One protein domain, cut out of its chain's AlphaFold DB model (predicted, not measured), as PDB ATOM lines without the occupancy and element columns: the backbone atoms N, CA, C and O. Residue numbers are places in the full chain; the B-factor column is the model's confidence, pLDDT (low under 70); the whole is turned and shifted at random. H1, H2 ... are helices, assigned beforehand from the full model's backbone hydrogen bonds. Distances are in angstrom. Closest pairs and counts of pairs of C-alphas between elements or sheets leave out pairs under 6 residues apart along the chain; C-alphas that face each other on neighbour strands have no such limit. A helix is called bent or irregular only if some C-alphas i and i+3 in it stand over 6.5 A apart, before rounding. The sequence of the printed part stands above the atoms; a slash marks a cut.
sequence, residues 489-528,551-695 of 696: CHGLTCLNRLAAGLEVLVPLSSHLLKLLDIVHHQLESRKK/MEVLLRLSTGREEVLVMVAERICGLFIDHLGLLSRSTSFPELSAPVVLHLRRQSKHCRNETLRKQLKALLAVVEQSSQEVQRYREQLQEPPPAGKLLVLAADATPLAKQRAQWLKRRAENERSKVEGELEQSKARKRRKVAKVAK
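What this domain is: This is residues 489 to 528 and 551 to 695 of the 696 residues of the protein "Noc2l protein" of Symbiodinium natans (UniProt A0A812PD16). A four-helix bundle, H2 to H5, up and down with each helix running against the one before, meets the start of long H6, whose residues 672 to 693 stick out as an arm. H3 is in the middle of the body, and H1 packs on it. The class is all helix: 185 residues printed, six named helices in order H1 to H6, no named strand. The whole is loose, radius of gyration of the C-alphas 20.4 A, spanning 80 by 44 by 23 A.

How they stand to each other: Look at H6, residues 655 to 693: its residues 656 to 664 alone touch H3, residues 562 to 583, closest C-alphas Ala 657 and Gly 581, 4.4 A. H4, residues 589 to 606, is irregular, C-alphas 592 and 595 being 7.1 A apart; it forms a hairpin with H5, residues 610 to 635. Every O i to N i+4 pair is within hydrogen-bond range in H3, H5 and H6, but 12 of 14 in H4.

Where its parts are: Find C-alpha 489 at (31.664, -48.500, -4.092), where H1, residues 489 to 502, begins; H2 is residues 509 to 528. H6 runs 56.8 A to C-alpha 693 at (63.108, -73.548, -20.167).

The domain as a whole: Residues 529 to 550 are cut out, C-alphas 528 and 551 being 27.6 A apart. The H5 to H6 link is long; pLDDT is under 70 at residues 526 to 528 and 559 to 560.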
ATOM      1  N   CYS A 489      31.718 -48.988  -2.724       94.44
ATOM      2  CA  CYS A 489      31.664 -48.500  -4.092       94.44
ATOM      3  C   CYS A 489      31.023 -49.528  -5.032       94.44
ATOM      4  O   CYS A 489      30.191 -49.154  -5.865       94.44
ATOM      5  N   HIS A 490      31.342 -50.817  -4.880       95.12
ATOM      6  CA  HIS A 490      30.676 -51.880  -5.627       95.12
ATOM      7  C   HIS A 490      29.176 -51.930  -5.325       95.12
ATOM      8  O   HIS A 490      28.383 -51.973  -6.263       95.12
ATOM      9  N   GLY A 491      28.783 -51.844  -4.051       95.50
ATOM     10  CA  GLY A 491      27.373 -51.803  -3.659       95.50
ATOM     11  C   GLY A 491      26.626 -50.598  -4.236       95.50
ATOM     12  O   GLY A 491      25.584 -50.770  -4.860       95.50
ATOM     13  N   LEU A 492      27.187 -49.390  -4.119       95.94
ATOM     14  CA  LEU A 492      26.606 -48.169  -4.697       95.94
ATOM     15  C   LEU A 492      26.496 -48.243  -6.227       95.94
ATOM     16  O   LEU A 492      25.499 -47.805  -6.795       95.94
ATOM     17  N   THR A 493      27.480 -48.856  -6.892       95.44
ATOM     18  CA  THR A 493      27.431 -49.098  -8.342       95.44
ATOM     19  C   THR A 493      26.279 -50.044  -8.705       95.44
ATOM     20  O   THR A 493      25.556 -49.779  -9.664       95.44
ATOM     21  N   CYS A 494      26.064 -51.123  -7.942       96.25
ATOM     22  CA  CYS A 494      24.916 -52.013  -8.142       96.25
ATOM     23  C   CYS A 494      23.582 -51.284  -7.925       96.25
ATOM     24  O   CYS A 494      22.671 -51.447  -8.728       96.25
ATOM     25  N   LEU A 495      23.478 -50.427  -6.905       96.31
ATOM     26  CA  LEU A 495      22.267 -49.639  -6.646       96.31
ATOM     27  C   LEU A 495      21.947 -48.656  -7.782       96.31
ATOM     28  O   LEU A 495      20.794 -48.574  -8.196       96.31
ATOM     29  N   ASN A 496      22.950 -47.970  -8.339       94.81
ATOM     30  CA  ASN A 496      22.761 -47.120  -9.523       94.81
ATOM     31  C   ASN A 496      22.321 -47.927 -10.751       94.81
ATOM     32  O   ASN A 496      21.450 -47.488 -11.500       94.81
ATOM     33  N   ARG A 497      22.894 -49.119 -10.964       94.75
ATOM     34  CA  ARG A 497      22.481 -50.017 -12.057       94.75
ATOM     35  C   ARG A 497      21.048 -50.511 -11.881       94.75
ATOM     36  O   ARG A 497      20.312 -50.560 -12.859       94.75
ATOM     37  N   LEU A 498      20.654 -50.834 -10.650       94.94
ATOM     38  CA  LEU A 498      19.287 -51.224 -10.314       94.94
ATOM     39  C   LEU A 498      18.304 -50.079 -10.599       94.94
ATOM     40  O   LEU A 498      17.294 -50.298 -11.259       94.94
ATOM     41  N   ALA A 499      18.643 -48.854 -10.177       93.31
ATOM     42  CA  ALA A 499      17.858 -47.650 -10.457       93.31
ATOM     43  C   ALA A 499      17.699 -47.405 -11.966       93.31
ATOM     44  O   ALA A 499      16.604 -47.116 -12.437       93.31
ATOM     45  N   ALA A 500      18.784 -47.562 -12.733       92.62
ATOM     46  CA  ALA A 500      18.767 -47.373 -14.179       92.62
ATOM     47  C   ALA A 500      17.965 -48.454 -14.920       92.62
ATOM     48  O   ALA A 500      17.300 -48.132 -15.897       92.62
ATOM     49  N   GLY A 501      18.034 -49.715 -14.482       91.56
ATOM     50  CA  GLY A 501      17.348 -50.828 -15.146       91.56
ATOM     51  C   GLY A 501      15.858 -50.941 -14.816       91.56
ATOM     52  O   GLY A 501      15.095 -51.431 -15.640       91.56
ATOM     53  N   LEU A 502      15.437 -50.496 -13.629       91.25
ATOM     54  CA  LEU A 502      14.026 -50.502 -13.219       91.25
ATOM     55  C   LEU A 502      13.326 -49.155 -13.425       91.25
ATOM     56  O   LEU A 502      12.115 -49.085 -13.262       91.25
ATOM     57  N   GLU A 503      14.082 -48.102 -13.745       91.12
ATOM     58  CA  GLU A 503      13.598 -46.718 -13.826       91.12
ATOM     59  C   GLU A 503      12.922 -46.235 -12.525       91.12
ATOM     60  O   GLU A 503      11.953 -45.480 -12.546       91.12
ATOM     61  N   VAL A 504      13.463 -46.650 -11.371       90.56
ATOM     62  CA  VAL A 504      12.957 -46.300 -10.029       90.56
ATOM     63  C   VAL A 504      13.952 -45.407  -9.286       90.56
ATOM     64  O   VAL A 504      15.170 -45.566  -9.396       90.56
ATOM     65  N   LEU A 505      13.431 -44.475  -8.484       89.50
ATOM     66  CA  LEU A 505      14.240 -43.578  -7.664       89.50
ATOM     67  C   LEU A 505      14.889 -44.355  -6.514       89.50
ATOM     68  O   LEU A 505      14.213 -44.831  -5.605       89.50
ATOM     69  N   VAL A 506      16.220 -44.410  -6.517       91.31
ATOM     70  CA  VAL A 506      17.013 -44.951  -5.410       91.31
ATOM     71  C   VAL A 506      17.792 -43.811  -4.741       91.31
ATOM     72  O   VAL A 506      18.731 -43.303  -5.350       91.31
ATOM     73  N   PRO A 507      17.464 -43.382  -3.509       87.19
ATOM     74  CA  PRO A 507      18.056 -42.188  -2.897       87.19
ATOM     75  C   PRO A 507      19.480 -42.445  -2.361       87.19
ATOM     76  O   PRO A 507      19.686 -42.735  -1.179       87.19
ATOM     77  N   LEU A 508      20.495 -42.328  -3.228       92.94
ATOM     78  CA  LEU A 508      21.907 -42.531  -2.864       92.94
ATOM     79  C   LEU A 508      22.627 -41.250  -2.437       92.94
ATOM     80  O   LEU A 508      23.650 -41.340  -1.755       92.94
ATOM     81  N   SER A 509      22.088 -40.077  -2.777       92.75
ATOM     82  CA  SER A 509      22.686 -38.767  -2.492       92.75
ATOM     83  C   SER A 509      23.181 -38.618  -1.050       92.75
ATOM     84  O   SER A 509      24.332 -38.256  -0.838       92.75
ATOM     85  N   SER A 510      22.377 -38.981  -0.046       92.69
ATOM     86  CA  SER A 510      22.764 -38.872   1.371       92.69
ATOM     87  C   SER A 510      23.970 -39.743   1.748       92.69
ATOM     88  O   SER A 510      24.825 -39.326   2.530       92.69
ATOM     89  N   HIS A 511      24.078 -40.938   1.166       93.44
ATOM     90  CA  HIS A 511      25.193 -41.855   1.400       93.44
ATOM     91  C   HIS A 511      26.475 -41.338   0.742       93.44
ATOM     92  O   HIS A 511      27.545 -41.406   1.348       93.44
ATOM     93  N   LEU A 512      26.364 -40.786  -0.471       94.31
ATOM     94  CA  LEU A 512      27.484 -40.184  -1.194       94.31
ATOM     95  C   LEU A 512      28.000 -38.919  -0.498       94.31
ATOM     96  O   LEU A 512      29.209 -38.758  -0.356       94.31
ATOM     97  N   LEU A 513      27.099 -38.062  -0.007       93.69
ATOM     98  CA  LEU A 513      27.462 -36.863   0.754       93.69
ATOM     99  C   LEU A 513      28.196 -37.228   2.048       93.69
ATOM    100  O   LEU A 513      29.258 -36.680   2.323       93.69
ATOM    101  N   LYS A 514      27.703 -38.231   2.785       93.06
ATOM    102  CA  LYS A 514      28.377 -38.724   3.994       93.06
ATOM    103  C   LYS A 514      29.771 -39.288   3.704       93.06
ATOM    104  O   LYS A 514      30.689 -39.066   4.487       93.06
ATOM    105  N   LEU A 515      29.948 -40.017   2.600       92.25
ATOM    106  CA  LEU A 515      31.271 -40.501   2.185       92.25
ATOM    107  C   LEU A 515      32.211 -39.344   1.845       92.25
ATOM    108  O   LEU A 515      33.368 -39.361   2.260       92.25
ATOM    109  N   LEU A 516      31.705 -38.337   1.130       91.38
ATOM    110  CA  LEU A 516      32.464 -37.138   0.799       91.38
ATOM    111  C   LEU A 516      32.910 -36.393   2.067       91.38
ATOM    112  O   LEU A 516      34.082 -36.042   2.167       91.38
ATOM    113  N   ASP A 517      32.029 -36.244   3.063       90.81
ATOM    114  CA  ASP A 517      32.356 -35.631   4.359       90.81
ATOM    115  C   ASP A 517      33.499 -36.364   5.076       90.81
ATOM    116  O   ASP A 517      34.437 -35.730   5.563       90.81
ATOM    117  N   ILE A 518      33.451 -37.701   5.116       90.62
ATOM    118  CA  ILE A 518      34.480 -38.519   5.774       90.62
ATOM    119  C   ILE A 518      35.837 -38.336   5.082       90.62
ATOM    120  O   ILE A 518      36.851 -38.146   5.755       90.62
ATOM    121  N   VAL A 519      35.869 -38.389   3.748       88.81
ATOM    122  CA  VAL A 519      37.110 -38.219   2.973       88.81
ATOM    123  C   VAL A 519      37.658 -36.805   3.128       88.81
ATOM    124  O   VAL A 519      38.855 -36.631   3.351       88.81
ATOM    125  N   HIS A 520      36.784 -35.803   3.066       86.69
ATOM    126  CA  HIS A 520      37.155 -34.406   3.231       86.69
ATOM    127  C   HIS A 520      37.781 -34.151   4.611       86.69
ATOM    128  O   HIS A 520      38.890 -33.624   4.682       86.69
ATOM    129  N   HIS A 521      37.153 -34.624   5.691       86.88
ATOM    130  CA  HIS A 521      37.691 -34.490   7.048       86.88
ATOM    131  C   HIS A 521      39.067 -35.163   7.206       86.88
ATOM    132  O   HIS A 521      39.959 -34.605   7.840       86.88
ATOM    133  N   GLN A 522      39.266 -36.347   6.615       84.19
ATOM    134  CA  GLN A 522      40.548 -37.069   6.659       84.19
ATOM    135  C   GLN A 522      41.667 -36.351   5.887       84.19
ATOM    136  O   GLN A 522      42.823 -36.362   6.316       84.19
ATOM    137  N   LEU A 523      41.335 -35.704   4.766       82.69
ATOM    138  CA  LEU A 523      42.271 -34.852   4.026       82.69
ATOM    139  C   LEU A 523      42.638 -33.587   4.823       82.69
ATOM    140  O   LEU A 523      43.790 -33.157   4.807       82.69
ATOM    141  N   GLU A 524      41.686 -32.997   5.549       79.38
ATOM    142  CA  GLU A 524      41.924 -31.789   6.347       79.38
ATOM    143  C   GLU A 524      42.708 -32.041   7.637       79.38
ATOM    144  O   GLU A 524      43.599 -31.254   7.972       79.38
ATOM    145  N   SER A 525      42.409 -33.124   8.360       75.06
ATOM    146  CA  SER A 525      43.084 -33.447   9.624       75.06
ATOM    147  C   SER A 525      44.580 -33.689   9.431       75.06
ATOM    148  O   SER A 525      45.377 -33.325  10.290       75.06
ATOM    149  N   ARG A 526      44.975 -34.238   8.278       67.88
ATOM    150  CA  ARG A 526      46.381 -34.498   7.940       67.88
ATOM    151  C   ARG A 526      47.181 -33.225   7.678       67.88
ATOM    152  O   ARG A 526      48.318 -33.132   8.117       67.88
ATOM    153  N   LYS A 527      46.580 -32.206   7.054       58.72
ATOM    154  CA  LYS A 527      47.262 -30.921   6.822       58.72
ATOM    155  C   LYS A 527      47.442 -30.085   8.092       58.72
ATOM    156  O   LYS A 527      48.313 -29.227   8.115       58.72
ATOM    157  N   LYS A 528      46.651 -30.316   9.149       53.12
ATOM    158  CA  LYS A 528      46.810 -29.614  10.439       53.12
ATOM    159  C   LYS A 528      47.996 -30.116  11.272       53.12
ATOM    160  O   LYS A 528      48.503 -29.353  12.080       53.12
ATOM    161  N   MET A 551      40.660 -49.787  -7.588       81.75
ATOM    162  CA  MET A 551      39.454 -49.948  -6.752       81.75
ATOM    163  C   MET A 551      38.398 -50.921  -7.299       81.75
ATOM    164  O   MET A 551      37.510 -51.316  -6.554       81.75
ATOM    165  N   GLU A 552      38.447 -51.282  -8.582       83.75
ATOM    166  CA  GLU A 552      37.478 -52.204  -9.194       83.75
ATOM    167  C   GLU A 552      37.783 -53.675  -8.918       83.75
ATOM    168  O   GLU A 552      36.894 -54.514  -9.046       83.75
ATOM    169  N   VAL A 553      39.027 -53.982  -8.548       85.94
ATOM    170  CA  VAL A 553      39.491 -55.342  -8.248       85.94
ATOM    171  C   VAL A 553      39.941 -55.483  -6.795       85.94
ATOM    172  O   VAL A 553      40.632 -56.432  -6.431       85.94
ATOM    173  N   LEU A 554      39.524 -54.553  -5.934       87.88
ATOM    174  CA  LEU A 554      39.843 -54.538  -4.511       87.88
ATOM    175  C   LEU A 554      38.565 -54.513  -3.677       87.88
ATOM    176  O   LEU A 554      37.575 -53.899  -4.053       87.88
ATOM    177  N   LEU A 555      38.613 -55.132  -2.497       85.38
ATOM    178  CA  LEU A 555      37.547 -55.026  -1.488       85.38
ATOM    179  C   LEU A 555      37.957 -54.161  -0.295       85.38
ATOM    180  O   LEU A 555      37.096 -53.638   0.417       85.38
ATOM    181  N   ARG A 556      39.268 -53.997  -0.081       86.50
ATOM    182  CA  ARG A 556      39.845 -53.172   0.980       86.50
ATOM    183  C   ARG A 556      40.999 -52.330   0.446       86.50
ATOM    184  O   ARG A 556      41.754 -52.788  -0.407       86.50
ATOM    185  N   LEU A 557      41.132 -51.113   0.964       84.94
ATOM    186  CA  LEU A 557      42.254 -50.214   0.701       84.94
ATOM    187  C   LEU A 557      43.242 -50.234   1.861       84.94
ATOM    188  O   LEU A 557      42.846 -50.289   3.026       84.94
ATOM    189  N   SER A 558      44.521 -50.070   1.529       76.25
ATOM    190  CA  SER A 558      45.509 -49.580   2.487       76.25
ATOM    191  C   SER A 558      45.321 -48.067   2.624       76.25
ATOM    192  O   SER A 558      45.694 -47.288   1.745       76.25
ATOM    193  N   THR A 559      44.633 -47.639   3.682       61.12
ATOM    194  CA  THR A 559      44.395 -46.217   3.955       61.12
ATOM    195  C   THR A 559      45.615 -45.635   4.651       61.12
ATOM    196  O   THR A 559      45.808 -45.855   5.844       61.12
ATOM    197  N   GLY A 560      46.437 -44.896   3.913       64.56
ATOM    198  CA  GLY A 560      47.652 -44.302   4.473       64.56
ATOM    199  C   GLY A 560      48.216 -43.121   3.691       64.56
ATOM    200  O   GLY A 560      48.853 -42.270   4.301       64.56
ATOM    201  N   ARG A 561      47.944 -43.014   2.384       75.69
ATOM    202  CA  ARG A 561      48.532 -42.005   1.485       75.69
ATOM    203  C   ARG A 561      47.489 -40.983   1.021       75.69
ATOM    204  O   ARG A 561      46.341 -41.359   0.783       75.69
ATOM    205  N   GLU A 562      47.885 -39.717   0.869       79.81
ATOM    206  CA  GLU A 562      46.999 -38.642   0.380       79.81
ATOM    207  C   GLU A 562      46.474 -38.944  -1.032       79.81
ATOM    208  O   GLU A 562      45.279 -38.808  -1.279       79.81
ATOM    209  N   GLU A 563      47.320 -39.481  -1.914       82.06
ATOM    210  CA  GLU A 563      46.950 -39.921  -3.270       82.06
ATOM    211  C   GLU A 563      45.762 -40.896  -3.273       82.06
ATOM    212  O   GLU A 563      44.833 -40.763  -4.067       82.06
ATOM    213  N   VAL A 564      45.741 -41.853  -2.335       84.25
ATOM    214  CA  VAL A 564      44.650 -42.833  -2.210       84.25
ATOM    215  C   VAL A 564      43.345 -42.156  -1.806       84.25
ATOM    216  O   VAL A 564      42.289 -42.515  -2.322       84.25
ATOM    217  N   LEU A 565      43.401 -41.154  -0.926       84.69
ATOM    218  CA  LEU A 565      42.223 -40.381  -0.527       84.69
ATOM    219  C   LEU A 565      41.694 -39.514  -1.676       84.69
ATOM    220  O   LEU A 565      40.480 -39.442  -1.861       84.69
ATOM    221  N   VAL A 566      42.582 -38.907  -2.469       85.31
ATOM    222  CA  VAL A 566      42.202 -38.147  -3.671       85.31
ATOM    223  C   VAL A 566      41.521 -39.061  -4.690       85.31
ATOM    224  O   VAL A 566      40.430 -38.736  -5.150       85.31
ATOM    225  N   MET A 567      42.072 -40.248  -4.958       86.12
ATOM    226  CA  MET A 567      41.428 -41.217  -5.853       86.12
ATOM    227  C   MET A 567      40.057 -41.676  -5.324       86.12
ATOM    228  O   MET A 567      39.104 -41.822  -6.092       86.12
ATOM    229  N   VAL A 568      39.912 -41.902  -4.012       90.19
ATOM    230  CA  VAL A 568      38.602 -42.215  -3.410       90.19
ATOM    231  C   VAL A 568      37.618 -41.065  -3.645       90.19
ATOM    232  O   VAL A 568      36.472 -41.313  -4.023       90.19
ATOM    233  N   ALA A 569      38.055 -39.816  -3.477       89.75
ATOM    234  CA  ALA A 569      37.229 -38.639  -3.724       89.75
ATOM    235  C   ALA A 569      36.807 -38.523  -5.203       89.75
ATOM    236  O   ALA A 569      35.632 -38.285  -5.490       89.75
ATOM    237  N   GLU A 570      37.721 -38.789  -6.139       89.19
ATOM    238  CA  GLU A 570      37.431 -38.889  -7.577       89.19
ATOM    239  C   GLU A 570      36.375 -39.949  -7.870       89.19
ATOM    240  O   GLU A 570      35.426 -39.726  -8.631       89.19
ATOM    241  N   ARG A 571      36.497 -41.113  -7.226       91.69
ATOM    242  CA  ARG A 571      35.539 -42.202  -7.385       91.69
ATOM    243  C   ARG A 571      34.159 -41.830  -6.842       91.69
ATOM    244  O   ARG A 571      33.164 -42.179  -7.479       91.69
ATOM    245  N   ILE A 572      34.086 -41.110  -5.720       93.38
ATOM    246  CA  ILE A 572      32.831 -40.565  -5.175       93.38
ATOM    247  C   ILE A 572      32.214 -39.557  -6.153       93.38
ATOM    248  O   ILE A 572      31.022 -39.651  -6.437       93.38
ATOM    249  N   CYS A 573      33.011 -38.653  -6.732       92.94
ATOM    250  CA  CYS A 573      32.533 -37.714  -7.755       92.94
ATOM    251  C   CYS A 573      31.979 -38.454  -8.984       92.94
ATOM    252  O   CYS A 573      30.906 -38.113  -9.476       92.94
ATOM    253  N   GLY A 574      32.642 -39.524  -9.433       93.31
ATOM    254  CA  GLY A 574      32.127 -40.389 -10.496       93.31
ATOM    255  C   GLY A 574      30.786 -41.053 -10.153       93.31
ATOM    256  O   GLY A 574      29.907 -41.136 -11.005       93.31
ATOM    257  N   LEU A 575      30.593 -41.485  -8.900       94.50
ATOM    258  CA  LEU A 575      29.306 -42.021  -8.436       94.50
ATOM    259  C   LEU A 575      28.206 -40.949  -8.397       94.50
ATOM    260  O   LEU A 575      27.060 -41.268  -8.710       94.50
ATOM    261  N   PHE A 576      28.538 -39.696  -8.061       95.75
ATOM    262  CA  PHE A 576      27.604 -38.572  -8.182       95.75
ATOM    263  C   PHE A 576      27.208 -38.314  -9.636       95.75
ATOM    264  O   PHE A 576      26.022 -38.148  -9.898       95.75
ATOM    265  N   ILE A 577      28.163 -38.325 -10.572       95.19
ATOM    266  CA  ILE A 577      27.880 -38.160 -12.009       95.19
ATOM    267  C   ILE A 577      26.921 -39.254 -12.493       95.19
ATOM    268  O   ILE A 577      25.944 -38.958 -13.175       95.19
ATOM    269  N   ASP A 578      27.150 -40.512 -12.111       94.38
ATOM    270  CA  ASP A 578      26.263 -41.619 -12.484       94.38
ATOM    271  C   ASP A 578      24.870 -41.495 -11.848       94.38
ATOM    272  O   ASP A 578      23.860 -41.624 -12.538       94.38
ATOM    273  N   HIS A 579      24.805 -41.194 -10.548       95.19
ATOM    274  CA  HIS A 579      23.543 -41.094  -9.816       95.19
ATOM    275  C   HIS A 579      22.705 -39.886 -10.256       95.19
ATOM    276  O   HIS A 579      21.561 -40.034 -10.684       95.19
ATOM    277  N   LEU A 580      23.276 -38.682 -10.189       94.75
ATOM    278  CA  LEU A 580      22.585 -37.443 -10.541       94.75
ATOM    279  C   LEU A 580      22.359 -37.337 -12.048       94.75
ATOM    280  O   LEU A 580      21.326 -36.825 -12.458       94.75
ATOM    281  N   GLY A 581      23.266 -37.856 -12.879       93.81
ATOM    282  CA  GLY A 581      23.061 -37.893 -14.326       93.81
ATOM    283  C   GLY A 581      21.885 -38.774 -14.729       93.81
ATOM    284  O   GLY A 581      21.148 -38.407 -15.640       93.81
ATOM    285  N   LEU A 582      21.641 -39.882 -14.020       93.19
ATOM    286  CA  LEU A 582      20.424 -40.671 -14.210       93.19
ATOM    287  C   LEU A 582      19.182 -39.858 -13.819       93.19
ATOM    288  O   LEU A 582      18.243 -39.764 -14.606       93.19
ATOM    289  N   LEU A 583      19.199 -39.240 -12.634       93.31
ATOM    290  CA  LEU A 583      18.071 -38.459 -12.115       93.31
ATOM    291  C   LEU A 583      17.808 -37.165 -12.889       93.31
ATOM    292  O   LEU A 583      16.675 -36.700 -12.891       93.31
ATOM    293  N   SER A 584      18.805 -36.615 -13.584       94.06
ATOM    294  CA  SER A 584      18.652 -35.415 -14.419       94.06
ATOM    295  C   SER A 584      17.695 -35.601 -15.588       94.06
ATOM    296  O   SER A 584      17.239 -34.627 -16.172       94.06
ATOM    297  N   ARG A 585      17.350 -36.854 -15.904       91.94
ATOM    298  CA  ARG A 585      16.325 -37.185 -16.894       91.94
ATOM    299  C   ARG A 585      14.899 -37.143 -16.332       91.94
ATOM    300  O   ARG A 585      13.943 -37.384 -17.068       91.94
ATOM    301  N   SER A 586      14.752 -36.889 -15.036       91.50
ATOM    302  CA  SER A 586      13.468 -36.734 -14.365       91.50
ATOM    303  C   SER A 586      13.065 -35.265 -14.305       91.50
ATOM    304  O   SER A 586      13.904 -34.391 -14.095       91.50
ATOM    305  N   THR A 587      11.770 -34.990 -14.426       89.81
ATOM    306  CA  THR A 587      11.221 -33.634 -14.284       89.81
ATOM    307  C   THR A 587      11.412 -33.080 -12.865       89.81
ATOM    308  O   THR A 587      11.598 -31.881 -12.693       89.81
ATOM    309  N   SER A 588      11.475 -33.936 -11.842       89.94
ATOM    310  CA  SER A 588      11.697 -33.528 -10.443       89.94
ATOM    311  C   SER A 588      13.176 -33.312 -10.079       89.94
ATOM    312  O   SER A 588      13.534 -33.222  -8.902       89.94
ATOM    313  N   PHE A 589      14.084 -33.294 -11.062       94.00
ATOM    314  CA  PHE A 589      15.519 -33.138 -10.811       94.00
ATOM    315  C   PHE A 589      15.912 -31.853 -10.054       94.00
ATOM    316  O   PHE A 589      16.800 -31.947  -9.198       94.00
ATOM    317  N   PRO A 590      15.305 -30.673 -10.299       93.75
ATOM    318  CA  PRO A 590      15.659 -29.456  -9.569       93.75
ATOM    319  C   PRO A 590      15.471 -29.597  -8.055       93.75
ATOM    320  O   PRO A 590      16.348 -29.220  -7.278       93.75
ATOM    321  N   GLU A 591      14.382 -30.233  -7.630       92.31
ATOM    322  CA  GLU A 591      14.085 -30.499  -6.225       92.31
ATOM    323  C   GLU A 591      14.997 -31.593  -5.649       92.31
ATOM    324  O   GLU A 591      15.502 -31.465  -4.534       92.31
ATOM    325  N   LEU A 592      15.266 -32.652  -6.421       92.25
ATOM    326  CA  LEU A 592      16.144 -33.754  -6.004       92.25
ATOM    327  C   LEU A 592      17.613 -33.326  -5.858       92.25
ATOM    328  O   LEU A 592      18.338 -33.851  -5.007       92.25
ATOM    329  N   SER A 593      18.071 -32.395  -6.696       94.31
ATOM    330  CA  SER A 593      19.459 -31.923  -6.716       94.31
ATOM    331  C   SER A 593      19.731 -30.798  -5.714       94.31
ATOM    332  O   SER A 593      20.872 -30.666  -5.267       94.31
ATOM    333  N   ALA A 594      18.717 -30.038  -5.284       93.50
ATOM    334  CA  ALA A 594      18.896 -28.870  -4.417       93.50
ATOM    335  C   ALA A 594      19.664 -29.152  -3.100       93.50
ATOM    336  O   ALA A 594      20.648 -28.447  -2.836       93.50
ATOM    337  N   PRO A 595      19.339 -30.195  -2.300       92.88
ATOM    338  CA  PRO A 595      20.119 -30.529  -1.101       92.88
ATOM    339  C   PRO A 595      21.579 -30.888  -1.410       92.88
ATOM    340  O   PRO A 595      22.488 -30.564  -0.643       92.88
ATOM    341  N   VAL A 596      21.814 -31.545  -2.549       93.62
ATOM    342  CA  VAL A 596      23.153 -31.952  -2.988       93.62
ATOM    343  C   VAL A 596      23.973 -30.730  -3.385       93.62
ATOM    344  O   VAL A 596      25.099 -30.583  -2.918       93.62
ATOM    345  N   VAL A 597      23.398 -29.818  -4.172       94.50
ATOM    346  CA  VAL A 597      24.044 -28.562  -4.580       94.50
ATOM    347  C   VAL A 597      24.447 -27.737  -3.359       94.50
ATOM    348  O   VAL A 597      25.591 -27.289  -3.275       94.50
ATOM    349  N   LEU A 598      23.554 -27.581  -2.377       92.94
ATOM    350  CA  LEU A 598      23.842 -26.819  -1.158       92.94
ATOM    351  C   LEU A 598      25.044 -27.394  -0.393       92.94
ATOM    352  O   LEU A 598      25.943 -26.649   0.015       92.94
ATOM    353  N   HIS A 599      25.108 -28.720  -0.256       91.62
ATOM    354  CA  HIS A 599      26.213 -29.391   0.430       91.62
ATOM    355  C   HIS A 599      27.523 -29.334  -0.365       91.62
ATOM    356  O   HIS A 599      28.570 -29.011   0.199       91.62
ATOM    357  N   LEU A 600      27.476 -29.568  -1.682       91.62
ATOM    358  CA  LEU A 600      28.646 -29.474  -2.564       91.62
ATOM    359  C   LEU A 600      29.213 -28.046  -2.605       91.62
ATOM    360  O   LEU A 600      30.433 -27.875  -2.554       91.62
ATOM    361  N   ARG A 601      28.359 -27.010  -2.610       92.69
ATOM    362  CA  ARG A 601      28.787 -25.600  -2.521       92.69
ATOM    363  C   ARG A 601      29.560 -25.358  -1.230       92.69
ATOM    364  O   ARG A 601      30.662 -24.809  -1.278       92.69
ATOM    365  N   ARG A 602      29.021 -25.804  -0.089       90.75
ATOM    366  CA  ARG A 602      29.678 -25.681   1.222       90.75
ATOM    367  C   ARG A 602      31.035 -26.386   1.227       90.75
ATOM    368  O   ARG A 602      32.033 -25.761   1.581       90.75
ATOM    369  N   GLN A 603      31.079 -27.636   0.780       85.94
ATOM    370  CA  GLN A 603      32.293 -28.452   0.677       85.94
ATOM    371  C   GLN A 603      33.354 -27.813  -0.234       85.94
ATOM    372  O   GLN A 603      34.514 -27.706   0.149       85.94
ATOM    373  N   SER A 604      32.976 -27.296  -1.407       88.00
ATOM    374  CA  SER A 604      33.927 -26.692  -2.354       88.00
ATOM    375  C   SER A 604      34.626 -25.430  -1.823       88.00
ATOM    376  O   SER A 604      35.760 -25.151  -2.215       88.00
ATOM    377  N   LYS A 605      33.972 -24.675  -0.926       87.12
ATOM    378  CA  LYS A 605      34.536 -23.464  -0.307       87.12
ATOM    379  C   LYS A 605      35.573 -23.808   0.761       87.12
ATOM    380  O   LYS A 605      36.587 -23.127   0.861       87.12
ATOM    381  N   HIS A 606      35.328 -24.873   1.524       81.94
ATOM    382  CA  HIS A 606      36.185 -25.292   2.639       81.94
ATOM    383  C   HIS A 606      37.268 -26.295   2.209       81.94
ATOM    384  O   HIS A 606      38.302 -26.405   2.858       81.94
ATOM    385  N   CYS A 607      37.106 -26.954   1.055       80.94
ATOM    386  CA  CYS A 607      38.085 -27.887   0.507       80.94
ATOM    387  C   CYS A 607      39.445 -27.227   0.290       80.94
ATOM    388  O   CYS A 607      39.581 -26.390  -0.597       80.94
ATOM    389  N   ARG A 608      40.465 -27.628   1.061       75.88
ATOM    390  CA  ARG A 608      41.862 -27.166   0.921       75.88
ATOM    391  C   ARG A 608      42.635 -27.857  -0.207       75.88
ATOM    392  O   ARG A 608      43.613 -27.296  -0.689       75.88
ATOM    393  N   ASN A 609      42.237 -29.066  -0.610       81.25
ATOM    394  CA  ASN A 609      42.873 -29.797  -1.711       81.25
ATOM    395  C   ASN A 609      42.395 -29.229  -3.060       81.25
ATOM    396  O   ASN A 609      41.191 -29.168  -3.314       81.25
ATOM    397  N   GLU A 610      43.330 -28.785  -3.900       84.62
ATOM    398  CA  GLU A 610      43.020 -28.077  -5.144       84.62
ATOM    399  C   GLU A 610      42.400 -28.989  -6.210       84.62
ATOM    400  O   GLU A 610      41.432 -28.589  -6.858       84.62
ATOM    401  N   THR A 611      42.889 -30.224  -6.343       85.31
ATOM    402  CA  THR A 611      42.364 -31.219  -7.293       85.31
ATOM    403  C   THR A 611      40.907 -31.538  -6.986       85.31
ATOM    404  O   THR A 611      40.036 -31.389  -7.848       85.31
ATOM    405  N   LEU A 612      40.615 -31.872  -5.726       84.69
ATOM    406  CA  LEU A 612      39.249 -32.146  -5.285       84.69
ATOM    407  C   LEU A 612      38.357 -30.902  -5.415       84.69
ATOM    408  O   LEU A 612      37.227 -30.993  -5.884       84.69
ATOM    409  N   ARG A 613      38.868 -29.714  -5.065       89.44
ATOM    410  CA  ARG A 613      38.127 -28.453  -5.208       89.44
ATOM    411  C   ARG A 613      37.733 -28.191  -6.666       89.44
ATOM    412  O   ARG A 613      36.588 -27.813  -6.914       89.44
ATOM    413  N   LYS A 614      38.652 -28.389  -7.620       91.12
ATOM    414  CA  LYS A 614      38.386 -28.242  -9.064       91.12
ATOM    415  C   LYS A 614      37.313 -29.231  -9.527       91.12
ATOM    416  O   LYS A 614      36.367 -28.820 -10.193       91.12
ATOM    417  N   GLN A 615      37.407 -30.495  -9.114       89.62
ATOM    418  CA  GLN A 615      36.427 -31.531  -9.460       89.62
ATOM    419  C   GLN A 615      35.032 -31.244  -8.891       89.62
ATOM    420  O   GLN A 615      34.045 -31.348  -9.616       89.62
ATOM    421  N   LEU A 616      34.942 -30.822  -7.625       91.81
ATOM    422  CA  LEU A 616      33.671 -30.455  -6.996       91.81
ATOM    423  C   LEU A 616      33.025 -29.248  -7.679       91.81
ATOM    424  O   LEU A 616      31.825 -29.273  -7.935       91.81
ATOM    425  N   LYS A 617      33.807 -28.210  -8.015       93.38
ATOM    426  CA  LYS A 617      33.306 -27.043  -8.759       93.38
ATOM    427  C   LYS A 617      32.815 -27.423 -10.158       93.38
ATOM    428  O   LYS A 617      31.759 -26.950 -10.565       93.38
ATOM    429  N   ALA A 618      33.541 -28.291 -10.862       93.31
ATOM    430  CA  ALA A 618      33.134 -28.779 -12.177       93.31
ATOM    431  C   ALA A 618      31.824 -29.582 -12.108       93.31
ATOM    432  O   ALA A 618      30.911 -29.327 -12.887       93.31
ATOM    433  N   LEU A 619      31.698 -30.506 -11.147       93.88
ATOM    434  CA  LEU A 619      30.461 -31.262 -10.920       93.88
ATOM    435  C   LEU A 619      29.284 -30.328 -10.601       93.88
ATOM    436  O   LEU A 619      28.203 -30.475 -11.159       93.88
ATOM    437  N   LEU A 620      29.508 -29.360  -9.717       95.25
ATOM    438  CA  LEU A 620      28.499 -28.408  -9.268       95.25
ATOM    439  C   LEU A 620      27.974 -27.536 -10.410       95.25
ATOM    440  O   LEU A 620      26.760 -27.407 -10.545       95.25
ATOM    441  N   ALA A 621      28.858 -27.027 -11.271       95.56
ATOM    442  CA  ALA A 621      28.463 -26.259 -12.451       95.56
ATOM    443  C   ALA A 621      27.547 -27.071 -13.386       95.56
ATOM    444  O   ALA A 621      26.505 -26.578 -13.811       95.56
ATOM    445  N   VAL A 622      27.887 -28.339 -13.653       95.75
ATOM    446  CA  VAL A 622      27.094 -29.201 -14.548       95.75
ATOM    447  C   VAL A 622      25.742 -29.585 -13.931       95.75
ATOM    448  O   VAL A 622      24.733 -29.651 -14.640       95.75
ATOM    449  N   VAL A 623      25.694 -29.824 -12.615       95.56
ATOM    450  CA  VAL A 623      24.442 -30.113 -11.893       95.56
ATOM    451  C   VAL A 623      23.508 -28.903 -11.921       95.56
ATOM    452  O   VAL A 623      22.323 -29.061 -12.209       95.56
ATOM    453  N   GLU A 624      24.026 -27.701 -11.669       95.56
ATOM    454  CA  GLU A 624      23.240 -26.462 -11.691       95.56
ATOM    455  C   GLU A 624      22.723 -26.132 -13.089       95.56
ATOM    456  O   GLU A 624      21.540 -25.835 -13.240       95.56
ATOM    457  N   GLN A 625      23.569 -26.268 -14.114       95.44
ATOM    458  CA  GLN A 625      23.152 -26.091 -15.503       95.44
ATOM    459  C   GLN A 625      22.034 -27.075 -15.878       95.44
ATOM    460  O   GLN A 625      21.015 -26.677 -16.432       95.44
ATOM    461  N   SER A 626      22.183 -28.354 -15.518       95.31
ATOM    462  CA  SER A 626      21.150 -29.363 -15.791       95.31
ATOM    463  C   SER A 626      19.853 -29.080 -15.038       95.31
ATOM    464  O   SER A 626      18.775 -29.320 -15.567       95.31
ATOM    465  N   SER A 627      19.940 -28.560 -13.810       95.50
ATOM    466  CA  SER A 627      18.766 -28.152 -13.033       95.50
ATOM    467  C   SER A 627      18.000 -27.024 -13.733       95.50
ATOM    468  O   SER A 627      16.787 -27.126 -13.903       95.50
ATOM    469  N   GLN A 628      18.708 -26.007 -14.236       94.62
ATOM    470  CA  GLN A 628      18.109 -24.900 -14.993       94.62
ATOM    471  C   GLN A 628      17.484 -25.360 -16.315       94.62
ATOM    472  O   GLN A 628      16.398 -24.915 -16.674       94.62
ATOM    473  N   GLU A 629      18.136 -26.267 -17.046       93.19
ATOM    474  CA  GLU A 629      17.582 -26.817 -18.291       93.19
ATOM    475  C   GLU A 629      16.300 -27.623 -18.044       93.19
ATOM    476  O   GLU A 629      15.327 -27.469 -18.780       93.19
ATOM    477  N   VAL A 630      16.252 -28.423 -16.972       92.31
ATOM    478  CA  VAL A 630      15.034 -29.155 -16.591       92.31
ATOM    479  C   VAL A 630      13.924 -28.200 -16.135       92.31
ATOM    480  O   VAL A 630      12.759 -28.446 -16.439       92.31
ATOM    481  N   GLN A 631      14.255 -27.102 -15.447       92.75
ATOM    482  CA  GLN A 631      13.280 -26.059 -15.098       92.75
ATOM    483  C   GLN A 631      12.669 -25.420 -16.348       92.75
ATOM    484  O   GLN A 631      11.448 -25.403 -16.477       92.75
ATOM    485  N   ARG A 632      13.500 -25.010 -17.314       91.62
ATOM    486  CA  ARG A 632      13.031 -24.467 -18.601       91.62
ATOM    487  C   ARG A 632      12.158 -25.458 -19.361       91.62
ATOM    488  O   ARG A 632      11.141 -25.076 -19.925       91.62
ATOM    489  N   TYR A 633      12.530 -26.738 -19.355       88.81
ATOM    490  CA  TYR A 633      11.710 -27.785 -19.957       88.81
ATOM    491  C   TYR A 633      10.335 -27.885 -19.284       88.81
ATOM    492  O   TYR A 633       9.327 -27.981 -19.974       88.81
ATOM    493  N   ARG A 634      10.266 -27.814 -17.947       88.81
ATOM    494  CA  ARG A 634       8.988 -27.843 -17.212       88.81
ATOM    495  C   ARG A 634       8.097 -26.653 -17.515       88.81
ATOM    496  O   ARG A 634       6.891 -26.834 -17.589       88.81
ATOM    497  N   GLU A 635       8.677 -25.471 -17.683       89.56
ATOM    498  CA  GLU A 635       7.940 -24.258 -18.057       89.56
ATOM    499  C   GLU A 635       7.302 -24.374 -19.452       89.56
ATOM    500  O   GLU A 635       6.289 -23.740 -19.721       89.56
ATOM    501  N   GLN A 636       7.871 -25.210 -20.325       88.75
ATOM    502  CA  GLN A 636       7.379 -25.457 -21.684       88.75
ATOM    503  C   GLN A 636       6.370 -26.614 -21.773       88.75
ATOM    504  O   GLN A 636       5.780 -26.828 -22.834       88.75
ATOM    505  N   LEU A 637       6.164 -27.379 -20.695       84.12
ATOM    506  CA  LEU A 637       5.219 -28.497 -20.687       84.12
ATOM    507  C   LEU A 637       3.775 -27.982 -20.633       84.12
ATOM    508  O   LEU A 637       3.362 -27.384 -19.643       84.12
ATOM    509  N   GLN A 638       2.997 -28.272 -21.676       78.19
ATOM    510  CA  GLN A 638       1.549 -28.023 -21.697       78.19
ATOM    511  C   GLN A 638       0.757 -29.126 -20.979       78.19
ATOM    512  O   GLN A 638      -0.297 -28.861 -20.409       78.19
ATOM    513  N   GLU A 639       1.288 -30.353 -20.964       79.31
ATOM    514  CA  GLU A 639       0.669 -31.519 -20.332       79.31
ATOM    515  C   GLU A 639       1.556 -32.086 -19.212       79.31
ATOM    516  O   GLU A 639       2.791 -32.048 -19.307       79.31
ATOM    517  N   PRO A 640       0.956 -32.637 -18.139       77.25
ATOM    518  CA  PRO A 640       1.714 -33.291 -17.084       77.25
ATOM    519  C   PRO A 640       2.429 -34.550 -17.612       77.25
ATOM    520  O   PRO A 640       1.899 -35.261 -18.467       77.25
ATOM    521  N   PRO A 641       3.629 -34.874 -17.093       77.62
ATOM    522  CA  PRO A 641       4.364 -36.059 -17.514       77.62
ATOM    523  C   PRO A 641       3.597 -37.357 -17.194       77.62
ATOM    524  O   PRO A 641       2.853 -37.409 -16.210       77.62
ATOM    525  N   PRO A 642       3.812 -38.434 -17.976       79.06
ATOM    526  CA  PRO A 642       3.097 -39.695 -17.811       79.06
ATOM    527  C   PRO A 642       3.318 -40.306 -16.421       79.06
ATOM    528  O   PRO A 642       4.453 -40.441 -15.948       79.06
ATOM    529  N   ALA A 643       2.222 -40.716 -15.779       75.12
ATOM    530  CA  ALA A 643       2.247 -41.323 -14.453       75.12
ATOM    531  C   ALA A 643       3.072 -42.624 -14.445       75.12
ATOM    532  O   ALA A 643       2.934 -43.479 -15.317       75.12
ATOM    533  N   GLY A 644       3.938 -42.774 -13.439       77.25
ATOM    534  CA  GLY A 644       4.730 -43.990 -13.222       77.25
ATOM    535  C   GLY A 644       6.058 -44.073 -13.987       77.25
ATOM    536  O   GLY A 644       6.808 -45.018 -13.752       77.25
ATOM    537  N   LYS A 645       6.402 -43.092 -14.834       83.44
ATOM    538  CA  LYS A 645       7.705 -43.039 -15.518       83.44
ATOM    539  C   LYS A 645       8.613 -41.976 -14.904       83.44
ATOM    540  O   LYS A 645       8.382 -40.781 -15.060       83.44
ATOM    541  N   LEU A 646       9.685 -42.405 -14.235       86.12
ATOM    542  CA  LEU A 646      10.642 -41.479 -13.617       86.12
ATOM    543  C   LEU A 646      11.508 -40.750 -14.658       86.12
ATOM    544  O   LEU A 646      11.790 -39.561 -14.503       86.12
ATOM    545  N   LEU A 647      11.969 -41.475 -15.683       88.44
ATOM    546  CA  LEU A 647      12.914 -40.990 -16.692       88.44
ATOM    547  C   LEU A 647      12.155 -40.534 -17.944       88.44
ATOM    548  O   LEU A 647      11.970 -41.300 -18.889       88.44
ATOM    549  N   VAL A 648      11.693 -39.287 -17.939       86.62
ATOM    550  CA  VAL A 648      10.883 -38.713 -19.028       86.62
ATOM    551  C   VAL A 648      11.767 -38.194 -20.161       86.62
ATOM    552  O   VAL A 648      11.466 -38.402 -21.333       86.62
ATOM    553  N   LEU A 649      12.884 -37.554 -19.817       86.56
ATOM    554  CA  LEU A 649      13.772 -36.905 -20.775       86.56
ATOM    555  C   LEU A 649      14.680 -37.911 -21.504       86.56
ATOM    556  O   LEU A 649      15.080 -38.960 -20.966       86.56
ATOM    557  N   ALA A 650      15.053 -37.551 -22.735       85.12
ATOM    558  CA  ALA A 650      15.998 -38.302 -23.556       85.12
ATOM    559  C   ALA A 650      17.378 -38.427 -22.881       85.12
ATOM    560  O   ALA A 650      17.742 -37.646 -22.000       85.12
ATOM    561  N   ALA A 651      18.164 -39.422 -23.300       81.19
ATOM    562  CA  ALA A 651      19.473 -39.711 -22.705       81.19
ATOM    563  C   ALA A 651      20.483 -38.554 -22.836       81.19
ATOM    564  O   ALA A 651      21.347 -38.418 -21.976       81.19
ATOM    565  N   ASP A 652      20.319 -37.701 -23.849       84.56
ATOM    566  CA  ASP A 652      21.192 -36.556 -24.132       84.56
ATOM    567  C   ASP A 652      20.505 -35.206 -23.874       84.56
ATOM    568  O   ASP A 652      20.971 -34.171 -24.348       84.56
ATOM    569  N   ALA A 653      19.387 -35.199 -23.146       86.50
ATOM    570  CA  ALA A 653      18.608 -33.983 -22.923       86.50
ATOM    571  C   ALA A 653      19.337 -32.957 -22.042       86.50
ATOM    572  O   ALA A 653      19.209 -31.766 -22.284       86.50
ATOM    573  N   THR A 654      20.110 -33.411 -21.051       91.75
ATOM    574  CA  THR A 654      20.816 -32.542 -20.095       91.75
ATOM    575  C   THR A 654      22.334 -32.734 -20.182       91.75
ATOM    576  O   THR A 654      22.810 -33.830 -20.518       91.75
ATOM    577  N   PRO A 655      23.150 -31.720 -19.838       92.75
ATOM    578  CA  PRO A 655      24.601 -31.829 -19.865       92.75
ATOM    579  C   PRO A 655      25.102 -32.863 -18.858       92.75
ATOM    580  O   PRO A 655      26.072 -33.564 -19.148       92.75
ATOM    581  N   LEU A 656      24.423 -33.044 -17.719       93.56
ATOM    582  CA  LEU A 656      24.777 -34.084 -16.751       93.56
ATOM    583  C   LEU A 656      24.464 -35.496 -17.267       93.56
ATOM    584  O   LEU A 656      25.247 -36.414 -17.018       93.56
ATOM    585  N   ALA A 657      23.381 -35.687 -18.027       92.88
ATOM    586  CA  ALA A 657      23.096 -36.971 -18.666       92.88
ATOM    587  C   ALA A 657      24.136 -37.306 -19.755       92.88
ATOM    588  O   ALA A 657      24.666 -38.422 -19.768       92.88
ATOM    589  N   LYS A 658      24.546 -36.317 -20.566       93.88
ATOM    590  CA  LYS A 658      25.668 -36.459 -21.517       93.88
ATOM    591  C   LYS A 658      26.978 -36.788 -20.799       93.88
ATOM    592  O   LYS A 658      27.698 -37.707 -21.196       93.88
ATOM    593  N   GLN A 659      27.286 -36.076 -19.714       94.06
ATOM    594  CA  GLN A 659      28.485 -36.319 -18.910       94.06
ATOM    595  C   GLN A 659      28.480 -37.734 -18.319       94.06
ATOM    596  O   GLN A 659      29.507 -38.414 -18.344       94.06
ATOM    597  N   ARG A 660      27.323 -38.214 -17.852       94.56
ATOM    598  CA  ARG A 660      27.141 -39.593 -17.394       94.56
ATOM    599  C   ARG A 660      27.399 -40.607 -18.504       94.56
ATOM    600  O   ARG A 660      28.129 -41.569 -18.267       94.56
ATOM    601  N   ALA A 661      26.841 -40.409 -19.697       93.19
ATOM    602  CA  ALA A 661      27.060 -41.308 -20.830       93.19
ATOM    603  C   ALA A 661      28.551 -41.393 -21.202       93.19
ATOM    604  O   ALA A 661      29.108 -42.488 -21.319       93.19
ATOM    605  N   GLN A 662      29.232 -40.245 -21.284       93.69
ATOM    606  CA  GLN A 662      30.676 -40.187 -21.524       93.69
ATOM    607  C   GLN A 662      31.477 -40.866 -20.409       93.69
ATOM    608  O   GLN A 662      32.426 -41.595 -20.689       93.69
ATOM    609  N   TRP A 663      31.101 -40.655 -19.147       91.81
ATOM    610  CA  TRP A 663      31.760 -41.278 -18.003       91.81
ATOM    611  C   TRP A 663      31.625 -42.805 -18.020       91.81
ATOM    612  O   TRP A 663      32.619 -43.508 -17.835       91.81
ATOM    613  N   LEU A 664      30.428 -43.329 -18.306       91.81
ATOM    614  CA  LEU A 664      30.189 -44.769 -18.451       91.81
ATOM    615  C   LEU A 664      30.998 -45.358 -19.613       91.81
ATOM    616  O   LEU A 664      31.591 -46.427 -19.456       91.81
ATOM    617  N   LYS A 665      31.066 -44.649 -20.748       92.81
ATOM    618  CA  LYS A 665      31.851 -45.061 -21.919       92.81
ATOM    619  C   LYS A 665      33.345 -45.135 -21.596       92.81
ATOM    620  O   LYS A 665      33.937 -46.199 -21.755       92.81
ATOM    621  N   ARG A 666      33.921 -44.063 -21.035       91.44
ATOM    622  CA  ARG A 666      35.334 -44.023 -20.607       91.44
ATOM    623  C   ARG A 666      35.645 -45.106 -19.580       91.44
ATOM    624  O   ARG A 666      36.691 -45.739 -19.637       91.44
ATOM    625  N   ARG A 667      34.731 -45.357 -18.640       89.31
ATOM    626  CA  ARG A 667      34.884 -46.430 -17.650       89.31
ATOM    627  C   ARG A 667      34.944 -47.806 -18.313       89.31
ATOM    628  O   ARG A 667      35.818 -48.594 -17.969       89.31
ATOM    629  N   ALA A 668      34.050 -48.083 -19.262       88.00
ATOM    630  CA  ALA A 668      34.052 -49.340 -20.005       88.00
ATOM    631  C   ALA A 668      35.316 -49.505 -20.869       88.00
ATOM    632  O   ALA A 668      35.851 -50.605 -20.963       88.00
ATOM    633  N   GLU A 669      35.814 -48.425 -21.473       89.81
ATOM    634  CA  GLU A 669      37.071 -48.411 -22.237       89.81
ATOM    635  C   GLU A 669      38.293 -48.649 -21.346       89.81
ATOM    636  O   GLU A 669      39.103 -49.519 -21.653       89.81
ATOM    637  N   ASN A 670      38.384 -47.962 -20.206       87.75
ATOM    638  CA  ASN A 670      39.459 -48.158 -19.230       87.75
ATOM    639  C   ASN A 670      39.483 -49.591 -18.698       87.75
ATOM    640  O   ASN A 670      40.546 -50.187 -18.550       87.75
ATOM    641  N   GLU A 671      38.311 -50.157 -18.416       86.19
ATOM    642  CA  GLU A 671      38.189 -51.548 -18.003       86.19
ATOM    643  C   GLU A 671      38.662 -52.507 -19.105       86.19
ATOM    644  O   GLU A 671      39.457 -53.400 -18.815       86.19
ATOM    645  N   ARG A 672      38.256 -52.302 -20.367       85.81
ATOM    646  CA  ARG A 672      38.743 -53.101 -21.509       85.81
ATOM    647  C   ARG A 672      40.263 -53.015 -21.664       85.81
ATOM    648  O   ARG A 672      40.923 -54.049 -21.705       85.81
ATOM    649  N   SER A 673      40.817 -51.805 -21.638       87.75
ATOM    650  CA  SER A 673      42.260 -51.571 -21.747       87.75
ATOM    651  C   SER A 673      43.050 -52.259 -20.624       87.75
ATOM    652  O   SER A 673      44.084 -52.878 -20.875       87.75
ATOM    653  N   LYS A 674      42.549 -52.236 -19.379       87.25
ATOM    654  CA  LYS A 674      43.190 -52.942 -18.254       87.25
ATOM    655  C   LYS A 674      43.133 -54.462 -18.399       87.25
ATOM    656  O   LYS A 674      44.119 -55.133 -18.092       87.25
ATOM    657  N   VAL A 675      42.010 -55.000 -18.877       84.12
ATOM    658  CA  VAL A 675      41.857 -56.437 -19.161       84.12
ATOM    659  C   VAL A 675      42.865 -56.879 -20.227       84.12
ATOM    660  O   VAL A 675      43.581 -57.859 -20.021       84.12
ATOM    661  N   GLU A 676      42.960 -56.139 -21.333       83.44
ATOM    662  CA  GLU A 676      43.905 -56.404 -22.426       83.44
ATOM    663  C   GLU A 676      45.360 -56.295 -21.956       83.44
ATOM    664  O   GLU A 676      46.160 -57.201 -22.192       83.44
ATOM    665  N   GLY A 677      45.689 -55.249 -21.193       83.62
ATOM    666  CA  GLY A 677      47.022 -55.060 -20.625       83.62
ATOM    667  C   GLY A 677      47.456 -56.212 -19.710       83.62
ATOM    668  O   GLY A 677      48.582 -56.702 -19.818       83.62
ATOM    669  N   GLU A 678      46.577 -56.708 -18.831       80.75
ATOM    670  CA  GLU A 678      46.902 -57.864 -17.981       80.75
ATOM    671  C   GLU A 678      47.026 -59.179 -18.760       80.75
ATOM    672  O   GLU A 678      47.788 -60.066 -18.339       80.75
ATOM    673  N   LEU A 679      46.276 -59.325 -19.856       78.00
ATOM    674  CA  LEU A 679      46.354 -60.475 -20.754       78.00
ATOM    675  C   LEU A 679      47.712 -60.497 -21.467       78.00
ATOM    676  O   LEU A 679      48.404 -61.517 -21.424       78.00
ATOM    677  N   GLU A 680      48.135 -59.367 -22.035       82.00
ATOM    678  CA  GLU A 680      49.428 -59.237 -22.717       82.00
ATOM    679  C   GLU A 680      50.607 -59.424 -21.761       82.00
ATOM    680  O   GLU A 680      51.523 -60.202 -22.036       82.00
ATOM    681  N   GLN A 681      50.544 -58.846 -20.558       81.75
ATOM    682  CA  GLN A 681      51.543 -59.112 -19.518       81.75
ATOM    683  C   GLN A 681      51.610 -60.600 -19.145       81.75
ATOM    684  O   GLN A 681      52.688 -61.129 -18.859       81.75
ATOM    685  N   SER A 682      50.474 -61.311 -19.159       76.62
ATOM    686  CA  SER A 682      50.459 -62.761 -18.948       76.62
ATOM    687  C   SER A 682      51.176 -63.508 -20.062       76.62
ATOM    688  O   SER A 682      51.955 -64.419 -19.774       76.62
ATOM    689  N   LYS A 683      50.887 -63.155 -21.319       78.94
ATOM    690  CA  LYS A 683      51.490 -63.779 -22.501       78.94
ATOM    691  C   LYS A 683      52.997 -63.547 -22.506       78.94
ATOM    692  O   LYS A 683      53.754 -64.506 -22.628       78.94
ATOM    693  N   ALA A 684      53.440 -62.320 -22.239       79.62
ATOM    694  CA  ALA A 684      54.853 -61.976 -22.109       79.62
ATOM    695  C   ALA A 684      55.554 -62.786 -21.001       79.62
ATOM    696  O   ALA A 684      56.627 -63.347 -21.228       79.62
ATOM    697  N   ARG A 685      54.935 -62.923 -19.816       81.81
ATOM    698  CA  ARG A 685      55.474 -63.764 -18.726       81.81
ATOM    699  C   ARG A 685      55.589 -65.236 -19.129       81.81
ATOM    700  O   ARG A 685      56.575 -65.874 -18.773       81.81
ATOM    701  N   LYS A 686      54.615 -65.776 -19.869       77.94
ATOM    702  CA  LYS A 686      54.670 -67.153 -20.386       77.94
ATOM    703  C   LYS A 686      55.777 -67.326 -21.422       77.94
ATOM    704  O   LYS A 686      56.577 -68.239 -21.267       77.94
ATOM    705  N   ARG A 687      55.891 -66.416 -22.395       80.69
ATOM    706  CA  ARG A 687      56.974 -66.423 -23.395       80.69
ATOM    707  C   ARG A 687      58.353 -66.399 -22.733       80.69
ATOM    708  O   ARG A 687      59.212 -67.191 -23.095       80.69
ATOM    709  N   ARG A 688      58.539 -65.572 -21.695       83.00
ATOM    710  CA  ARG A 688      59.777 -65.550 -20.893       83.00
ATOM    711  C   ARG A 688      60.046 -66.873 -20.173       83.00
ATOM    712  O   ARG A 688      61.195 -67.291 -20.115       83.00
ATOM    713  N   LYS A 689      59.016 -67.531 -19.627       80.75
ATOM    714  CA  LYS A 689      59.160 -68.854 -18.995       80.75
ATOM    715  C   LYS A 689      59.559 -69.924 -20.010       80.75
ATOM    716  O   LYS A 689      60.510 -70.642 -19.749       80.75
ATOM    717  N   VAL A 690      58.892 -69.979 -21.164       82.12
ATOM    718  CA  VAL A 690      59.219 -70.927 -22.244       82.12
ATOM    719  C   VAL A 690      60.643 -70.693 -22.750       82.12
ATOM    720  O   VAL A 690      61.424 -71.630 -22.820       82.12
ATOM    721  N   ALA A 691      61.030 -69.436 -22.987       78.31
ATOM    722  CA  ALA A 691      62.388 -69.092 -23.404       78.31
ATOM    723  C   ALA A 691      63.459 -69.419 -22.346       78.31
ATOM    724  O   ALA A 691      64.606 -69.658 -22.705       78.31
ATOM    725  N   LYS A 692      63.111 -69.412 -21.051       80.31
ATOM    726  CA  LYS A 692      64.025 -69.807 -19.969       80.31
ATOM    727  C   LYS A 692      64.174 -71.328 -19.878       80.31
ATOM    728  O   LYS A 692      65.274 -71.788 -19.624       80.31
ATOM    729  N   VAL A 693      63.092 -72.074 -20.110       79.81
ATOM    730  CA  VAL A 693      63.108 -73.548 -20.167       79.81
ATOM    731  C   VAL A 693      63.823 -74.050 -21.422       79.81
ATOM    732  O   VAL A 693      64.493 -75.057 -21.357       79.81
ATOM    733  N   ALA A 694      63.743 -73.335 -22.546       71.12
ATOM    734  CA  ALA A 694      64.471 -73.698 -23.766       71.12
ATOM    735  C   ALA A 694      65.981 -73.367 -23.722       71.12
ATOM    736  O   ALA A 694      66.707 -73.725 -24.642       71.12
ATOM    737  N   LYS A 695      66.444 -72.621 -22.706       72.25
ATOM    738  CA  LYS A 695      67.846 -72.190 -22.547       72.25
ATOM    739  C   LYS A 695      68.609 -72.932 -21.445       72.25
ATOM    740  O   LYS A 695      69.813 -72.714 -21.338       72.25
TER     741      LYS A 695